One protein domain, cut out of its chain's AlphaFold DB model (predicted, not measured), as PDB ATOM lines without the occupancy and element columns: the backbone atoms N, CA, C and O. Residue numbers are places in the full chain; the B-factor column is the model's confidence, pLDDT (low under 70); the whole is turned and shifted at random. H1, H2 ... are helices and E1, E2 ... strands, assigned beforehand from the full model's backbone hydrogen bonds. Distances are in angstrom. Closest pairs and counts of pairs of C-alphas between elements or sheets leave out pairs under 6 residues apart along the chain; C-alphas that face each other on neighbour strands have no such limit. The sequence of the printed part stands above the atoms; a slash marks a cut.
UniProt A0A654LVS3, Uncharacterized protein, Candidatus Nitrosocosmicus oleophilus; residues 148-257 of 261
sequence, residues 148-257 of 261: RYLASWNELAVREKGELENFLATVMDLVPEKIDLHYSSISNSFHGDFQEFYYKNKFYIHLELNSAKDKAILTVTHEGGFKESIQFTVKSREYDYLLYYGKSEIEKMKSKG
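This is residues 148 to 257 of the 261 residues of an uncharacterized protein of Candidatus Nitrosocosmicus oleophilus (UniProt A0A654LVS3). A twisted sheet of seven strands curls like part of a barrel round one helix, H1, which packs on the sheet's hollow face, at the open side between the edge strands E1 and E2. A second, shorter helix, H2, runs on directly from E7 and meets the last residues of H1. The printed part has 110 residues, with two named helices and seven named strands in the order E1 H1 E2 E3 E4 E5 E6 E7 H2. The sheet's order is E1 E7 E6 E5 E4 E3 E2, all antiparallel, and the class is mixed, helices and strands. The whole is compact, with a radius of gyration of the C-alphas of 13.5 A and spans of 43 by 30 by 24 A.

E2, residues 176 to 184, E3, 189 to 196, E4, 202 to 209, E5, 215 to 222, E6, 227 to 237, and E7, 240 to 246, form a meander, each strand the antiparallel neighbour of the one before, and each successive pair is a hairpin. Between E2 and E3, N 182 and O 191 are within hydrogen-bond range, 2.7 A apart. Between E4 and E5, N 219 and O 206 are 2.7 A apart. E6 has staggered pairing, with E5 over residues 227 to 233 and with E7 over 233 to 237; N 230 and O 218 are 2.8 A apart, N 244 and O 233 2.8 A. E1, residues 148 to 152, is an edge strand beside E7, with N 150 and O 243 2.9 A apart. E1 and E2 are apart. H1, residues 161 to 172, is on the sheet, two layers with the helix on one face; its closest C-alphas to E2 are Glu 165 and Ile 179, 6.3 A, and to E1 Glu 163 and Leu 150, 6.8 A. H2, residues 247 to 255, touches H1 at residues 171 to 172 alone, with the C-alphas of Val 171 and Ile 250 closest at 6.5 A, at a steep tilt of 52 degrees, the same way. In H1 and H2 every O i to N i+4 pair is within hydrogen-bond range.

E1 begins at C-alpha 148, (-22.651, -0.213, -4.752), and is 12.2 A long. H1 is 16.7 A long. E2 is 22.1 A, E3 22.9 A, E4 23.7 A, E5 22.9 A and E7 19.7 A. E6, the longest strand, is 30.8 A and ends at C-alpha 237, (-20.040, -12.783, 4.509). H2 is 12.3 A and ends at C-alpha 255, (-27.772, 1.502, -23.179).

The C-alphas of Tyr 199 and Glu 238 are farthest apart, 43.4 A. The printed part has no cut. The E1 to H1 link is short; the others are tight. Mean pLDDT of the printed part is 81.4; residues 174 to 178 and 249 to 257 are under 70.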
ATOM      1  N   ARG A 148     -21.638  -0.684  -5.681       81.88
ATOM      2  CA  ARG A 148     -22.651  -0.213  -4.752       81.88
ATOM      3  C   ARG A 148     -23.385  -1.409  -4.188       81.88
ATOM      4  O   ARG A 148     -23.786  -2.303  -4.929       81.88
ATOM      5  N   TYR A 149     -23.529  -1.411  -2.870       85.50
ATOM      6  CA  TYR A 149     -24.374  -2.371  -2.174       85.50
ATOM      7  C   TYR A 149     -25.818  -2.226  -2.662       85.50
ATOM      8  O   TYR A 149     -26.310  -1.103  -2.792       85.50
ATOM      9  N   LEU A 150     -26.459  -3.358  -2.939       86.62
ATOM     10  CA  LEU A 150     -27.870  -3.441  -3.292       86.62
ATOM     11  C   LEU A 150     -28.689  -3.972  -2.122       86.62
ATOM     12  O   LEU A 150     -29.588  -3.293  -1.649       86.62
ATOM     13  N   ALA A 151     -28.375  -5.193  -1.692       89.12
ATOM     14  CA  ALA A 151     -29.108  -5.910  -0.661       89.12
ATOM     15  C   ALA A 151     -28.290  -7.105  -0.149       89.12
ATOM     16  O   ALA A 151     -27.334  -7.552  -0.785       89.12
ATOM     17  N   SER A 152     -28.700  -7.653   0.978       88.50
ATOM     18  CA  SER A 152     -28.353  -8.951   1.524       88.50
ATOM     19  C   SER A 152     -29.341  -9.986   0.993       88.50
ATOM     20  O   SER A 152     -30.555  -9.783   1.002       88.50
ATOM     21  N   TRP A 153     -28.834 -11.136   0.558       89.69
ATOM     22  CA  TRP A 153     -29.653 -12.218   0.017       89.69
ATOM     23  C   TRP A 153     -30.689 -12.727   1.016       89.69
ATOM     24  O   TRP A 153     -31.835 -12.977   0.649       89.69
ATOM     25  N   ASN A 154     -30.302 -12.865   2.285       84.88
ATOM     26  CA  ASN A 154     -31.223 -13.310   3.327       84.88
ATOM     27  C   ASN A 154     -32.265 -12.234   3.664       84.88
ATOM     28  O   ASN A 154     -33.415 -12.561   3.961       84.88
ATOM     29  N   GLU A 155     -31.882 -10.959   3.603       86.31
ATOM     30  CA  GLU A 155     -32.767  -9.840   3.931       86.31
ATOM     31  C   GLU A 155     -33.679  -9.447   2.759       86.31
ATOM     32  O   GLU A 155     -34.739  -8.865   2.997       86.31
ATOM     33  N   LEU A 156     -33.374  -9.849   1.518       86.69
ATOM     34  CA  LEU A 156     -34.275  -9.707   0.363       86.69
ATOM     35  C   LEU A 156     -35.638 -10.372   0.595       86.69
ATOM     36  O   LEU A 156     -36.648  -9.882   0.102       86.69
ATOM     37  N   ALA A 157     -35.695 -11.470   1.351       79.56
ATOM     38  CA  ALA A 157     -36.951 -12.167   1.637       79.56
ATOM     39  C   ALA A 157     -37.778 -11.509   2.755       79.56
ATOM     40  O   ALA A 157     -38.931 -11.888   2.962       79.56
ATOM     41  N   VAL A 158     -37.198 -10.563   3.503       79.44
ATOM     42  CA  VAL A 158     -37.786 -10.060   4.754       79.44
ATOM     43  C   VAL A 158     -37.955  -8.542   4.744       79.44
ATOM     44  O   VAL A 158     -39.017  -8.052   5.117       79.44
ATOM     45  N   ARG A 159     -36.916  -7.791   4.361       81.06
ATOM     46  CA  ARG A 159     -36.819  -6.338   4.594       81.06
ATOM     47  C   ARG A 159     -36.328  -5.548   3.392       81.06
ATOM     48  O   ARG A 159     -36.846  -4.473   3.127       81.06
ATOM     49  N   GLU A 160     -35.353  -6.075   2.661       84.19
ATOM     50  CA  GLU A 160     -34.692  -5.363   1.561       84.19
ATOM     51  C   GLU A 160     -35.307  -5.678   0.187       84.19
ATOM     52  O   GLU A 160     -34.787  -5.239  -0.836       84.19
ATOM     53  N   LYS A 161     -36.454  -6.379   0.140       85.62
ATOM     54  CA  LYS A 161     -37.235  -6.595  -1.095       85.62
ATOM     55  C   LYS A 161     -37.454  -5.278  -1.854       85.62
ATOM     56  O   LYS A 161     -37.192  -5.211  -3.051       85.62
ATOM     57  N   GLY A 162     -37.846  -4.221  -1.137       83.31
ATOM     58  CA  GLY A 162     -38.109  -2.902  -1.717       83.31
ATOM     59  C   GLY A 162     -36.879  -2.231  -2.341       83.31
ATOM     60  O   GLY A 162     -37.017  -1.504  -3.319       83.31
ATOM     61  N   GLU A 163     -35.666  -2.499  -1.845       83.50
ATOM     62  CA  GLU A 163     -34.431  -1.960  -2.438       83.50
ATOM     63  C   GLU A 163     -34.174  -2.568  -3.824       83.50
ATOM     64  O   GLU A 163     -33.835  -1.856  -4.773       83.50
ATOM     65  N   LEU A 164     -34.410  -3.876  -3.972       84.31
ATOM     66  CA  LEU A 164     -34.333  -4.553  -5.266       84.31
ATOM     67  C   LEU A 164     -35.432  -4.073  -6.224       84.31
ATOM     68  O   LEU A 164     -35.151  -3.842  -7.397       84.31
ATOM     69  N   GLU A 165     -36.659  -3.880  -5.741       83.19
ATOM     70  CA  GLU A 165     -37.768  -3.351  -6.549       83.19
ATOM     71  C   GLU A 165     -37.487  -1.927  -7.047       83.19
ATOM     72  O   GLU A 165     -37.633  -1.646  -8.237       83.19
ATOM     73  N   ASN A 166     -36.998  -1.045  -6.171       82.06
ATOM     74  CA  ASN A 166     -36.604   0.318  -6.531       82.06
ATOM     75  C   ASN A 166     -35.451   0.327  -7.538       82.06
ATOM     76  O   ASN A 166     -35.453   1.115  -8.491       82.06
ATOM     77  N   PHE A 167     -34.467  -0.558  -7.352       83.44
ATOM     78  CA  PHE A 167     -33.375  -0.733  -8.302       83.44
ATOM     79  C   PHE A 167     -33.898  -1.158  -9.678       83.44
ATOM     80  O   PHE A 167     -33.545  -0.533 -10.676       83.44
ATOM     81  N   LEU A 168     -34.770  -2.169  -9.735       79.94
ATOM     82  CA  LEU A 168     -35.388  -2.650 -10.973       79.94
ATOM     83  C   LEU A 168     -36.165  -1.543 -11.690       79.94
ATOM     84  O   LEU A 168     -35.931  -1.313 -12.875       79.94
ATOM     85  N   ALA A 169     -37.023  -0.821 -10.965       78.75
ATOM     86  CA  ALA A 169     -37.797   0.292 -11.512       78.75
ATOM     87  C   ALA A 169     -36.884   1.375 -12.114       78.75
ATOM     88  O   ALA A 169     -37.085   1.808 -13.245       78.75
ATOM     89  N   THR A 170     -35.814   1.741 -11.398       78.62
ATOM     90  CA  THR A 170     -34.848   2.764 -11.837       78.62
ATOM     91  C   THR A 170     -34.056   2.343 -13.074       78.62
ATOM     92  O   THR A 170     -33.706   3.164 -13.923       78.62
ATOM     93  N   VAL A 171     -33.685   1.070 -13.146       75.56
ATOM     94  CA  VAL A 171     -32.816   0.539 -14.198       75.56
ATOM     95  C   VAL A 171     -33.580   0.274 -15.486       75.56
ATOM     96  O   VAL A 171     -33.031   0.479 -16.566       75.56
ATOM     97  N   MET A 172     -34.823  -0.180 -15.367       72.56
ATOM     98  CA  MET A 172     -35.682  -0.480 -16.506       72.56
ATOM     99  C   MET A 172     -36.475   0.741 -16.996       72.56
ATOM    100  O   MET A 172     -37.198   0.615 -17.975       72.56
ATOM    101  N   ASP A 173     -36.330   1.897 -16.331       72.69
ATOM    102  CA  ASP A 173     -37.115   3.119 -16.575       72.69
ATOM    103  C   ASP A 173     -38.629   2.865 -16.534       72.69
ATOM    104  O   ASP A 173     -39.418   3.412 -17.301       72.69
ATOM    105  N   LEU A 174     -39.038   1.971 -15.634       68.69
ATOM    106  CA  LEU A 174     -40.423   1.563 -15.498       68.69
ATOM    107  C   LEU A 174     -41.099   2.370 -14.400       68.69
ATOM    108  O   LEU A 174     -40.525   2.620 -13.339       68.69
ATOM    109  N   VAL A 175     -42.382   2.652 -14.612       66.56
ATOM    110  CA  VAL A 175     -43.331   2.949 -13.535       66.56
ATOM    111  C   VAL A 175     -44.111   1.658 -13.269       66.56
ATOM    112  O   VAL A 175     -45.200   1.480 -13.825       66.56
ATOM    113  N   PRO A 176     -43.546   0.686 -12.526       61.72
ATOM    114  CA  PRO A 176     -44.287  -0.520 -12.203       61.72
ATOM    115  C   PRO A 176     -45.459  -0.146 -11.297       61.72
ATOM    116  O   PRO A 176     -45.291   0.576 -10.315       61.72
ATOM    117  N   GLU A 177     -46.644  -0.666 -11.604       64.56
ATOM    118  CA  GLU A 177     -47.811  -0.514 -10.726       64.56
ATOM    119  C   GLU A 177     -47.547  -1.204  -9.374       64.56
ATOM    120  O   GLU A 177     -47.909  -0.694  -8.314       64.56
ATOM    121  N   LYS A 178     -46.851  -2.350  -9.431       69.81
ATOM    122  CA  LYS A 178     -46.257  -3.083  -8.310       69.81
ATOM    123  C   LYS A 178     -45.330  -4.171  -8.866       69.81
ATOM    124  O   LYS A 178     -45.731  -4.895  -9.773       69.81
ATOM    125  N   ILE A 179     -44.120  -4.303  -8.328       77.12
ATOM    126  CA  ILE A 179     -43.307  -5.512  -8.526       77.12
ATOM    127  C   ILE A 179     -43.659  -6.466  -7.388       77.12
ATOM    128  O   ILE A 179     -43.690  -6.037  -6.236       77.12
ATOM    129  N   ASP A 180     -43.965  -7.732  -7.681       79.81
ATOM    130  CA  ASP A 180     -44.207  -8.720  -6.628       79.81
ATOM    131  C   ASP A 180     -43.178  -9.849  -6.658       79.81
ATOM    132  O   ASP A 180     -43.317 -10.836  -7.375       79.81
ATOM    133  N   LEU A 181     -42.111  -9.683  -5.871       83.62
ATOM    134  CA  LEU A 181     -41.060 -10.692  -5.705       83.62
ATOM    135  C   LEU A 181     -41.350 -11.673  -4.560       83.62
ATOM    136  O   LEU A 181     -41.590 -11.291  -3.417       83.62
ATOM    137  N   HIS A 182     -41.214 -12.957  -4.843       85.69
ATOM    138  CA  HIS A 182     -41.411 -14.076  -3.934       85.69
ATOM    139  C   HIS A 182     -40.131 -14.893  -3.824       85.69
ATOM    140  O   HIS A 182     -39.475 -15.181  -4.823       85.69
ATOM    141  N   TYR A 183     -39.788 -15.302  -2.606       87.12
ATOM    142  CA  TYR A 183     -38.648 -16.177  -2.359       87.12
ATOM    143  C   TYR A 183     -39.062 -17.652  -2.413       87.12
ATOM    144  O   TYR A 183     -39.980 -18.077  -1.711       87.12
ATOM    145  N   SER A 184     -38.346 -18.449  -3.203       85.69
ATOM    146  CA  SER A 184     -38.468 -19.904  -3.248       85.69
ATOM    147  C   SER A 184     -37.333 -20.541  -2.452       85.69
ATOM    148  O   SER A 184     -36.170 -20.499  -2.852       85.69
ATOM    149  N   SER A 185     -37.669 -21.190  -1.335       79.31
ATOM    150  CA  SER A 185     -36.691 -21.905  -0.503       79.31
ATOM    151  C   SER A 185     -36.166 -23.189  -1.152       79.31
ATOM    152  O   SER A 185     -35.070 -23.631  -0.817       79.31
ATOM    153  N   ILE A 186     -36.925 -23.775  -2.085       79.69
ATOM    154  CA  ILE A 186     -36.567 -25.013  -2.797       79.69
ATOM    155  C   ILE A 186     -35.412 -24.751  -3.764       79.69
ATOM    156  O   ILE A 186     -34.438 -25.499  -3.791       79.69
ATOM    157  N   SER A 187     -35.527 -23.684  -4.552       81.56
ATOM    158  CA  SER A 187     -34.521 -23.286  -5.539       81.56
ATOM    159  C   SER A 187     -33.529 -22.254  -5.000       81.56
ATOM    160  O   SER A 187     -32.533 -21.983  -5.661       81.56
ATOM    161  N   ASN A 188     -33.764 -21.713  -3.797       84.75
ATOM    162  CA  ASN A 188     -33.004 -20.601  -3.223       84.75
ATOM    163  C   ASN A 188     -32.864 -19.456  -4.240       84.75
ATOM    164  O   ASN A 188     -31.759 -19.035  -4.585       84.75
ATOM    165  N   SER A 189     -34.005 -19.003  -4.753       90.44
ATOM    166  CA  SER A 189     -34.118 -17.985  -5.799       90.44
ATOM    167  C   SER A 189     -35.335 -17.102  -5.551       90.44
ATOM    168  O   SER A 189     -36.268 -17.478  -4.837       90.44
ATOM    169  N   PHE A 190     -35.326 -15.918  -6.148       90.62
ATOM    170  CA  PHE A 190     -36.443 -14.987  -6.129       90.62
ATOM    171  C   PHE A 190     -37.138 -15.003  -7.485       90.62
ATOM    172  O   PHE A 190     -36.487 -14.966  -8.528       90.62
ATOM    173  N   HIS A 191     -38.461 -15.045  -7.467       91.25
ATOM    174  CA  HIS A 191     -39.305 -15.024  -8.654       91.25
ATOM    175  C   HIS A 191     -40.344 -13.938  -8.500       91.25
ATOM    176  O   HIS A 191     -40.835 -13.720  -7.403       91.25
ATOM    177  N   GLY A 192     -40.733 -13.293  -9.581       88.12
ATOM    178  CA  GLY A 192     -41.842 -12.361  -9.516       88.12
ATOM    179  C   GLY A 192     -42.365 -12.023 -10.880       88.12
ATOM    180  O   GLY A 192     -41.804 -12.430 -11.899       88.12
ATOM    181  N   ASP A 193     -43.417 -11.235 -10.881       86.94
ATOM    182  CA  ASP A 193     -43.923 -10.611 -12.079       86.94
ATOM    183  C   ASP A 193     -44.295  -9.162 -11.796       86.94
ATOM    184  O   ASP A 193     -44.455  -8.729 -10.648       86.94
ATOM    185  N   PHE A 194     -44.337  -8.384 -12.866       84.25
ATOM    186  CA  PHE A 194     -44.895  -7.047 -12.832       84.25
ATOM    187  C   PHE A 194     -45.515  -6.718 -14.182       84.25
ATOM    188  O   PHE A 194     -45.180  -7.307 -15.218       84.25
ATOM    189  N   GLN A 195     -46.417  -5.746 -14.148       80.88
ATOM    190  CA  GLN A 195     -47.045  -5.190 -15.329       80.88
ATOM    191  C   GLN A 195     -46.654  -3.723 -15.472       80.88
ATOM    192  O   GLN A 195     -46.688  -2.951 -14.510       80.88
ATOM    193  N   GLU A 196     -46.255  -3.344 -16.677       74.25
ATOM    194  CA  GLU A 196     -45.988  -1.951 -17.006       74.25
ATOM    195  C   GLU A 196     -47.302  -1.168 -17.116       74.25
ATOM    196  O   GLU A 196     -48.226  -1.590 -17.816       74.25
ATOM    197  N   PHE A 197     -47.375  -0.013 -16.449       71.00
ATOM    198  CA  PHE A 197     -48.604   0.778 -16.344       71.00
ATOM    199  C   PHE A 197     -49.166   1.212 -17.707       71.00
ATOM    200  O   PHE A 197     -50.361   1.080 -17.967       71.00
ATOM    201  N   TYR A 198     -48.301   1.711 -18.594       70.06
ATOM    202  CA  TYR A 198     -48.727   2.325 -19.854       70.06
ATOM    203  C   TYR A 198     -49.107   1.300 -20.925       70.06
ATOM    204  O   TYR A 198     -50.142   1.444 -21.574       70.06
ATOM    205  N   TYR A 199     -48.299   0.253 -21.090       71.25
ATOM    206  CA  TYR A 199     -48.449  -0.699 -22.195       71.25
ATOM    207  C   TYR A 199     -49.083  -2.026 -21.782       71.25
ATOM    208  O   TYR A 199     -49.386  -2.852 -22.638       71.25
ATOM    209  N   LYS A 200     -49.312  -2.243 -20.477       77.25
ATOM    210  CA  LYS A 200     -49.834  -3.500 -19.921       77.25
ATOM    211  C   LYS A 200     -48.978  -4.728 -20.253       77.25
ATOM    212  O   LYS A 200     -49.456  -5.854 -20.106       77.25
ATOM    213  N   ASN A 201     -47.720  -4.522 -20.631       79.06
ATOM    214  CA  ASN A 201     -46.747  -5.580 -20.865       79.06
ATOM    215  C   ASN A 201     -46.458  -6.320 -19.558       79.06
ATOM    216  O   ASN A 201     -46.206  -5.683 -18.531       79.06
ATOM    217  N   LYS A 202     -46.491  -7.656 -19.595       84.06
ATOM    218  CA  LYS A 202     -46.132  -8.501 -18.454       84.06
ATOM    219  C   LYS A 202     -44.682  -8.944 -18.543       84.06
ATOM    220  O   LYS A 202     -44.202  -9.381 -19.593       84.06
ATOM    221  N   PHE A 203     -44.016  -8.889 -17.401       86.06
ATOM    222  CA  PHE A 203     -42.634  -9.302 -17.248       86.06
ATOM    223  C   PHE A 203     -42.510 -10.287 -16.101       86.06
ATOM    224  O   PHE A 203     -43.143 -10.126 -15.064       86.06
ATOM    225  N   TYR A 204     -41.640 -11.270 -16.289       89.81
ATOM    226  CA  TYR A 204     -41.289 -12.272 -15.300       89.81
ATOM    227  C   TYR A 204     -39.850 -12.052 -14.858       89.81
ATOM    228  O   TYR A 204     -38.933 -12.007 -15.682       89.81
ATOM    229  N   ILE A 205     -39.650 -11.935 -13.554       89.56
ATOM    230  CA  ILE A 205     -38.356 -11.757 -12.917       89.56
ATOM    231  C   ILE A 205     -37.907 -13.087 -12.319       89.56
ATOM    232  O   ILE A 205     -38.673 -13.774 -11.644       89.56
ATOM    233  N   HIS A 206     -36.640 -13.425 -12.525       92.44
ATOM    234  CA  HIS A 206     -35.967 -14.517 -11.838       92.44
ATOM    235  C   HIS A 206     -34.579 -14.076 -11.383       92.44
ATOM    236  O   HIS A 206     -33.744 -13.742 -12.216       92.44
ATOM    237  N   LEU A 207     -34.318 -14.083 -10.082       93.19
ATOM    238  CA  LEU A 207     -33.015 -13.787  -9.497       93.19
ATOM    239  C   LEU A 207     -32.490 -15.027  -8.769       93.19
ATOM    240  O   LEU A 207     -33.114 -15.510  -7.827       93.19
ATOM    241  N   GLU A 208     -31.317 -15.507  -9.165       94.50
ATOM    242  CA  GLU A 208     -30.682 -16.688  -8.570       94.50
ATOM    243  C   GLU A 208     -29.192 -16.465  -8.300       94.50
ATOM    244  O   GLU A 208     -28.527 -15.695  -8.994       94.50
ATOM    245  N   LEU A 209     -28.651 -17.161  -7.299       91.31
ATOM    246  CA  LEU A 209     -27.205 -17.272  -7.113       91.31
ATOM    247  C   LEU A 209     -26.649 -18.322  -8.073       91.31
ATOM    248  O   LEU A 209     -27.228 -19.394  -8.238       91.31
ATOM    249  N   ASN A 210     -25.485 -18.056  -8.660       90.06
ATOM    250  CA  ASN A 210     -24.789 -19.078  -9.433       90.06
ATOM    251  C   ASN A 210     -24.254 -20.200  -8.517       90.06
ATOM    252  O   ASN A 210     -24.199 -20.072  -7.293       90.06
ATOM    253  N   SER A 211     -23.792 -21.307  -9.107       86.12
ATOM    254  CA  SER A 211     -23.315 -22.467  -8.335       86.12
ATOM    255  C   SER A 211     -22.141 -22.148  -7.399       86.12
ATOM    256  O   SER A 211     -22.032 -22.750  -6.334       86.12
ATOM    257  N   ALA A 212     -21.282 -21.197  -7.782       84.00
ATOM    258  CA  ALA A 212     -20.154 -20.739  -6.968       84.00
ATOM    259  C   ALA A 212     -20.551 -19.711  -5.890       84.00
ATOM    260  O   ALA A 212     -19.770 -19.464  -4.973       84.00
ATOM    261  N   LYS A 213     -21.764 -19.146  -5.970       87.19
ATOM    262  CA  LYS A 213     -22.316 -18.102  -5.092       87.19
ATOM    263  C   LYS A 213     -21.455 -16.840  -4.986       87.19
ATOM    264  O   LYS A 213     -21.506 -16.127  -3.986       87.19
ATOM    265  N   ASP A 214     -20.677 -16.569  -6.023       87.06
ATOM    266  CA  ASP A 214     -19.882 -15.351  -6.205       87.06
ATOM    267  C   ASP A 214     -20.572 -14.354  -7.149       87.06
ATOM    268  O   ASP A 214     -20.148 -13.204  -7.292       87.06
ATOM    269  N   LYS A 215     -21.677 -14.776  -7.773       91.00
ATOM    270  CA  LYS A 215     -22.508 -13.959  -8.651       91.00
ATOM    271  C   LYS A 215     -23.983 -14.259  -8.431       91.00
ATOM    272  O   LYS A 215     -24.359 -15.399  -8.154       91.00
ATOM    273  N   ALA A 216     -24.817 -13.249  -8.639       92.50
ATOM    274  CA  ALA A 216     -26.256 -13.426  -8.773       92.50
ATOM    275  C   ALA A 216     -26.680 -13.013 -10.179       92.50
ATOM    276  O   ALA A 216     -26.152 -12.043 -10.721       92.50
ATOM    277  N   ILE A 217     -27.607 -13.750 -10.777       91.31
ATOM    278  CA  ILE A 217     -28.124 -13.469 -12.112       91.31
ATOM    279  C   ILE A 217     -29.591 -13.112 -11.973       91.31
ATOM    280  O   ILE A 217     -30.404 -13.940 -11.578       91.31
ATOM    281  N   LEU A 218     -29.914 -11.874 -12.319       90.44
ATOM    282  CA  LEU A 218     -31.272 -11.392 -12.474       90.44
ATOM    283  C   LEU A 218     -31.653 -11.475 -13.940       90.44
ATOM    284  O   LEU A 218     -31.058 -10.830 -14.794       90.44
ATOM    285  N   THR A 219     -32.666 -12.265 -14.219       90.06
ATOM    286  CA  THR A 219     -33.258 -12.465 -15.524       90.06
ATOM    287  C   THR A 219     -34.611 -11.783 -15.554       90.06
ATOM    288  O   THR A 219     -35.431 -12.024 -14.670       90.06
ATOM    289  N   VAL A 220     -34.872 -10.997 -16.593       87.38
ATOM    290  CA  VAL A 220     -36.198 -10.438 -16.860       87.38
ATOM    291  C   VAL A 220     -36.674 -10.940 -18.214       87.38
ATOM    292  O   VAL A 220     -35.973 -10.806 -19.216       87.38
ATOM    293  N   THR A 221     -37.848 -11.563 -18.231       89.06
ATOM    294  CA  THR A 221     -38.453 -12.163 -19.422       89.06
ATOM    295  C   THR A 221     -39.762 -11.457 -19.723       89.06
ATOM    296  O   THR A 221     -40.662 -11.448 -18.892       89.06
ATOM    297  N   HIS A 222     -39.878 -10.870 -20.905       86.31
ATOM    298  CA  HIS A 222     -41.120 -10.307 -21.414       86.31
ATOM    299  C   HIS A 222     -42.050 -11.423 -21.916       86.31
ATOM    300  O   HIS A 222     -41.578 -12.436 -22.437       86.31
ATOM    301  N   GLU A 223     -43.366 -11.226 -21.831       83.25
ATOM    302  CA  GLU A 223     -44.369 -12.175 -22.347       83.25
ATOM    303  C   GLU A 223     -44.174 -12.506 -23.841       83.25
ATOM    304  O   GLU A 223     -44.396 -13.638 -24.263       83.25
ATOM    305  N   GLY A 224     -43.644 -11.564 -24.629       81.00
ATOM    306  CA  GLY A 224     -43.269 -11.770 -26.036       81.00
ATOM    307  C   GLY A 224     -41.997 -12.604 -26.272       81.00
ATOM    308  O   GLY A 224     -41.518 -12.667 -27.401       81.00
ATOM    309  N   GLY A 225     -41.408 -13.204 -25.233       79.12
ATOM    310  CA  GLY A 225     -40.240 -14.091 -25.326       79.12
ATOM    311  C   GLY A 225     -38.879 -13.388 -25.321       79.12
ATOM    312  O   GLY A 225     -37.845 -14.058 -25.306       79.12
ATOM    313  N   PHE A 226     -38.853 -12.054 -25.293       81.94
ATOM    314  CA  PHE A 226     -37.618 -11.293 -25.110       81.94
ATOM    315  C   PHE A 226     -37.075 -11.490 -23.691       81.94
ATOM    316  O   PHE A 226     -37.825 -11.418 -22.718       81.94
ATOM    317  N   LYS A 227     -35.772 -11.746 -23.566       86.19
ATOM    318  CA  LYS A 227     -35.119 -12.078 -22.297       86.19
ATOM    319  C   LYS A 227     -33.836 -11.276 -22.143       86.19
ATOM    320  O   LYS A 227     -32.945 -11.380 -22.982       86.19
ATOM    321  N   GLU A 228     -33.710 -10.572 -21.028       82.75
ATOM    322  CA  GLU A 228     -32.474  -9.902 -20.623       82.75
ATOM    323  C   GLU A 228     -31.962 -10.463 -19.303       82.75
ATOM    324  O   GLU A 228     -32.701 -11.049 -18.505       82.75
ATOM    325  N   SER A 229     -30.656 -10.340 -19.087       86.38
ATOM    326  CA  SER A 229     -30.021 -10.838 -17.871       86.38
ATOM    327  C   SER A 229     -28.919  -9.911 -17.388       86.38
ATOM    328  O   SER A 229     -28.168  -9.314 -18.159       86.38
ATOM    329  N   ILE A 230     -28.841  -9.819 -16.071       84.31
ATOM    330  CA  ILE A 230     -28.052  -8.879 -15.299       84.31
ATOM    331  C   ILE A 230     -27.246  -9.695 -14.312       84.31
ATOM    332  O   ILE A 230     -27.797 -10.533 -13.605       84.31
ATOM    333  N   GLN A 231     -25.948  -9.434 -14.242       88.25
ATOM    334  CA  GLN A 231     -25.085 -10.100 -13.285       88.25
ATOM    335  C   GLN A 231     -24.714  -9.131 -12.164       88.25
ATOM    336  O   GLN A 231     -24.132  -8.078 -12.416       88.25
ATOM    337  N   PHE A 232     -25.004  -9.523 -10.933       89.00
ATOM    338  CA  PHE A 232     -24.528  -8.872  -9.723       89.00
ATOM    339  C   PHE A 232     -23.267  -9.556  -9.219       89.00
ATOM    340  O   PHE A 232     -23.111 -10.777  -9.338       89.00
ATOM    341  N   THR A 233     -22.381  -8.765  -8.626       89.31
ATOM    342  CA  THR A 233     -21.263  -9.301  -7.853       89.31
ATOM    343  C   THR A 233     -21.789  -9.710  -6.490       89.31
ATOM    344  O   THR A 233     -22.475  -8.928  -5.835       89.31
ATOM    345  N   VAL A 234     -21.467 -10.925  -6.059       89.19
ATOM    346  CA  VAL A 234     -21.841 -11.419  -4.736       89.19
ATOM    347  C   VAL A 234     -20.587 -11.596  -3.906       89.19
ATOM    348  O   VAL A 234     -19.628 -12.244  -4.325       89.19
ATOM    349  N   LYS A 235     -20.589 -11.022  -2.705       85.56
ATOM    350  CA  LYS A 235     -19.537 -11.257  -1.716       85.56
ATOM    351  C   LYS A 235     -20.138 -12.059  -0.569       85.56
ATOM    352  O   LYS A 235     -21.137 -11.657   0.028       85.56
ATOM    353  N   SER A 236     -19.539 -13.207  -0.272       81.50
ATOM    354  CA  SER A 236     -19.936 -14.016   0.878       81.50
ATOM    355  C   SER A 236     -19.476 -13.350   2.173       81.50
ATOM    356  O   SER A 236     -18.294 -13.025   2.300       81.50
ATOM    357  N   ARG A 237     -20.368 -13.235   3.154       74.19
ATOM    358  CA  ARG A 237     -20.040 -12.783   4.509       74.19
ATOM    359  C   ARG A 237     -20.658 -13.739   5.516       74.19
ATOM    360  O   ARG A 237     -21.864 -13.719   5.717       74.19
ATOM    361  N   GLU A 238     -19.822 -14.575   6.133       72.25
ATOM    362  CA  GLU A 238     -20.179 -15.590   7.142       72.25
ATOM    363  C   GLU A 238     -21.348 -16.528   6.757       72.25
ATOM    364  O   GLU A 238     -21.123 -17.675   6.356       72.25
ATOM    365  N   TYR A 239     -22.587 -16.048   6.904       70.31
ATOM    366  CA  TYR A 239     -23.861 -16.754   6.715       70.31
ATOM    367  C   TYR A 239     -24.778 -16.082   5.685       70.31
ATOM    368  O   TYR A 239     -25.954 -16.430   5.585       70.31
ATOM    369  N   ASP A 240     -24.255 -15.112   4.943       79.25
ATOM    370  CA  ASP A 240     -25.021 -14.270   4.039       79.25
ATOM    371  C   ASP A 240     -24.267 -13.994   2.733       79.25
ATOM    372  O   ASP A 240     -23.048 -14.179   2.635       79.25
ATOM    373  N   TYR A 241     -25.015 -13.551   1.730       87.56
ATOM    374  CA  TYR A 241     -24.521 -13.180   0.411       87.56
ATOM    375  C   TYR A 241     -24.922 -11.737   0.141       87.56
ATOM    376  O   TYR A 241     -26.098 -11.427  -0.012       87.56
ATOM    377  N   LEU A 242     -23.939 -10.846   0.097       88.81
ATOM    378  CA  LEU A 242     -24.171  -9.430  -0.150       88.81
ATOM    379  C   LEU A 242     -24.122  -9.179  -1.659       88.81
ATOM    380  O   LEU A 242     -23.129  -9.513  -2.311       88.81
ATOM    381  N   LEU A 243     -25.196  -8.615  -2.204       89.81
ATOM    382  CA  LEU A 243     -25.341  -8.272  -3.612       89.81
ATOM    383  C   LEU A 243     -24.815  -6.862  -3.859       89.81
ATOM    384  O   LEU A 243     -25.196  -5.903  -3.185       89.81
ATOM    385  N   TYR A 244     -23.985  -6.742  -4.888       87.81
ATOM    386  CA  TYR A 244     -23.427  -5.483  -5.353       87.81
ATOM    387  C   TYR A 244     -23.612  -5.331  -6.862       87.81
ATOM    388  O   TYR A 244     -23.547  -6.305  -7.619       87.81
ATOM    389  N   TYR A 245     -23.761  -4.090  -7.313       85.44
ATOM    390  CA  TYR A 245     -23.727  -3.726  -8.729       85.44
ATOM    391  C   TYR A 245     -22.668  -2.656  -8.978       85.44
ATOM    392  O   TYR A 245     -22.447  -1.784  -8.138       85.44
ATOM    393  N   GLY A 246     -22.016  -2.712 -10.137       81.62
ATOM    394  CA  GLY A 246     -21.129  -1.648 -10.587       81.62
ATOM    395  C   GLY A 246     -21.868  -0.595 -11.409       81.62
ATOM    396  O   GLY A 246     -22.966  -0.819 -11.929       81.62
ATOM    397  N   LYS A 247     -21.260   0.586 -11.547       72.81
ATOM    398  CA  LYS A 247     -21.806   1.661 -12.391       72.81
ATOM    399  C   LYS A 247     -21.918   1.241 -13.866       72.81
ATOM    400  O   LYS A 247     -22.889   1.589 -14.535       72.81
ATOM    401  N   SER A 248     -20.965   0.435 -14.340       70.62
ATOM    402  CA  SER A 248     -20.926  -0.066 -15.721       70.62
ATOM    403  C   SER A 248     -22.112  -0.975 -16.065       70.62
ATOM    404  O   SER A 248     -22.562  -1.024 -17.207       70.62
ATOM    405  N   GLU A 249     -22.644  -1.689 -15.077       68.25
ATOM    406  CA  GLU A 249     -23.770  -2.605 -15.206       68.25
ATOM    407  C   GLU A 249     -25.071  -1.825 -15.405       68.25
ATOM    408  O   GLU A 249     -25.844  -2.160 -16.303       68.25
ATOM    409  N   ILE A 250     -25.273  -0.735 -14.654       67.50
ATOM    410  CA  ILE A 250     -26.406   0.180 -14.863       67.50
ATOM    411  C   ILE A 250     -26.341   0.796 -16.261       67.50
ATOM    412  O   ILE A 250     -27.345   0.830 -16.971       67.50
ATOM    413  N   GLU A 251     -25.169   1.276 -16.679       69.12
ATOM    414  CA  GLU A 251     -24.997   1.886 -18.001       69.12
ATOM    415  C   GLU A 251     -25.230   0.873 -19.130       69.12
ATOM    416  O   GLU A 251     -25.871   1.208 -20.127       69.12
ATOM    417  N   LYS A 252     -24.813  -0.390 -18.963       67.38
ATOM    418  CA  LYS A 252     -25.141  -1.480 -19.898       67.38
ATOM    419  C   LYS A 252     -26.644  -1.704 -20.018       67.38
ATOM    420  O   LYS A 252     -27.112  -1.934 -21.122       67.38
ATOM    421  N   MET A 253     -27.403  -1.623 -18.931       63.34
ATOM    422  CA  MET A 253     -28.857  -1.824 -18.983       63.34
ATOM    423  C   MET A 253     -29.593  -0.639 -19.591       63.34
ATOM    424  O   MET A 253     -30.469  -0.834 -20.425       63.34
ATOM    425  N   LYS A 254     -29.184   0.587 -19.251       66.75
ATOM    426  CA  LYS A 254     -29.742   1.798 -19.868       66.75
ATOM    427  C   LYS A 254     -29.418   1.887 -21.362       66.75
ATOM    428  O   LYS A 254     -30.252   2.324 -22.146       66.75
ATOM    429  N   SER A 255     -28.213   1.475 -21.772       63.12
ATOM    430  CA  SER A 255     -27.772   1.502 -23.179       63.12
ATOM    431  C   SER A 255     -28.343   0.362 -24.018       63.12
ATOM    432  O   SER A 255     -28.697   0.583 -25.174       63.12
ATOM    433  N   LYS A 256     -28.525  -0.822 -23.422       58.50
ATOM    434  CA  LYS A 256     -29.376  -1.899 -23.949       58.50
ATOM    435  C   LYS A 256     -30.862  -1.585 -23.828       58.50
ATOM    436  O   LYS A 256     -31.650  -2.516 -23.958       58.50
ATOM    437  N   GLY A 257     -31.194  -0.318 -23.532       48.47
ATOM    438  CA  GLY A 257     -32.511   0.172 -23.187       48.47
ATOM    439  C   GLY A 257     -33.567  -0.668 -23.857       48.47
ATOM    440  O   GLY A 257     -33.525  -0.855 -25.077       48.47
TER     441      GLY A 257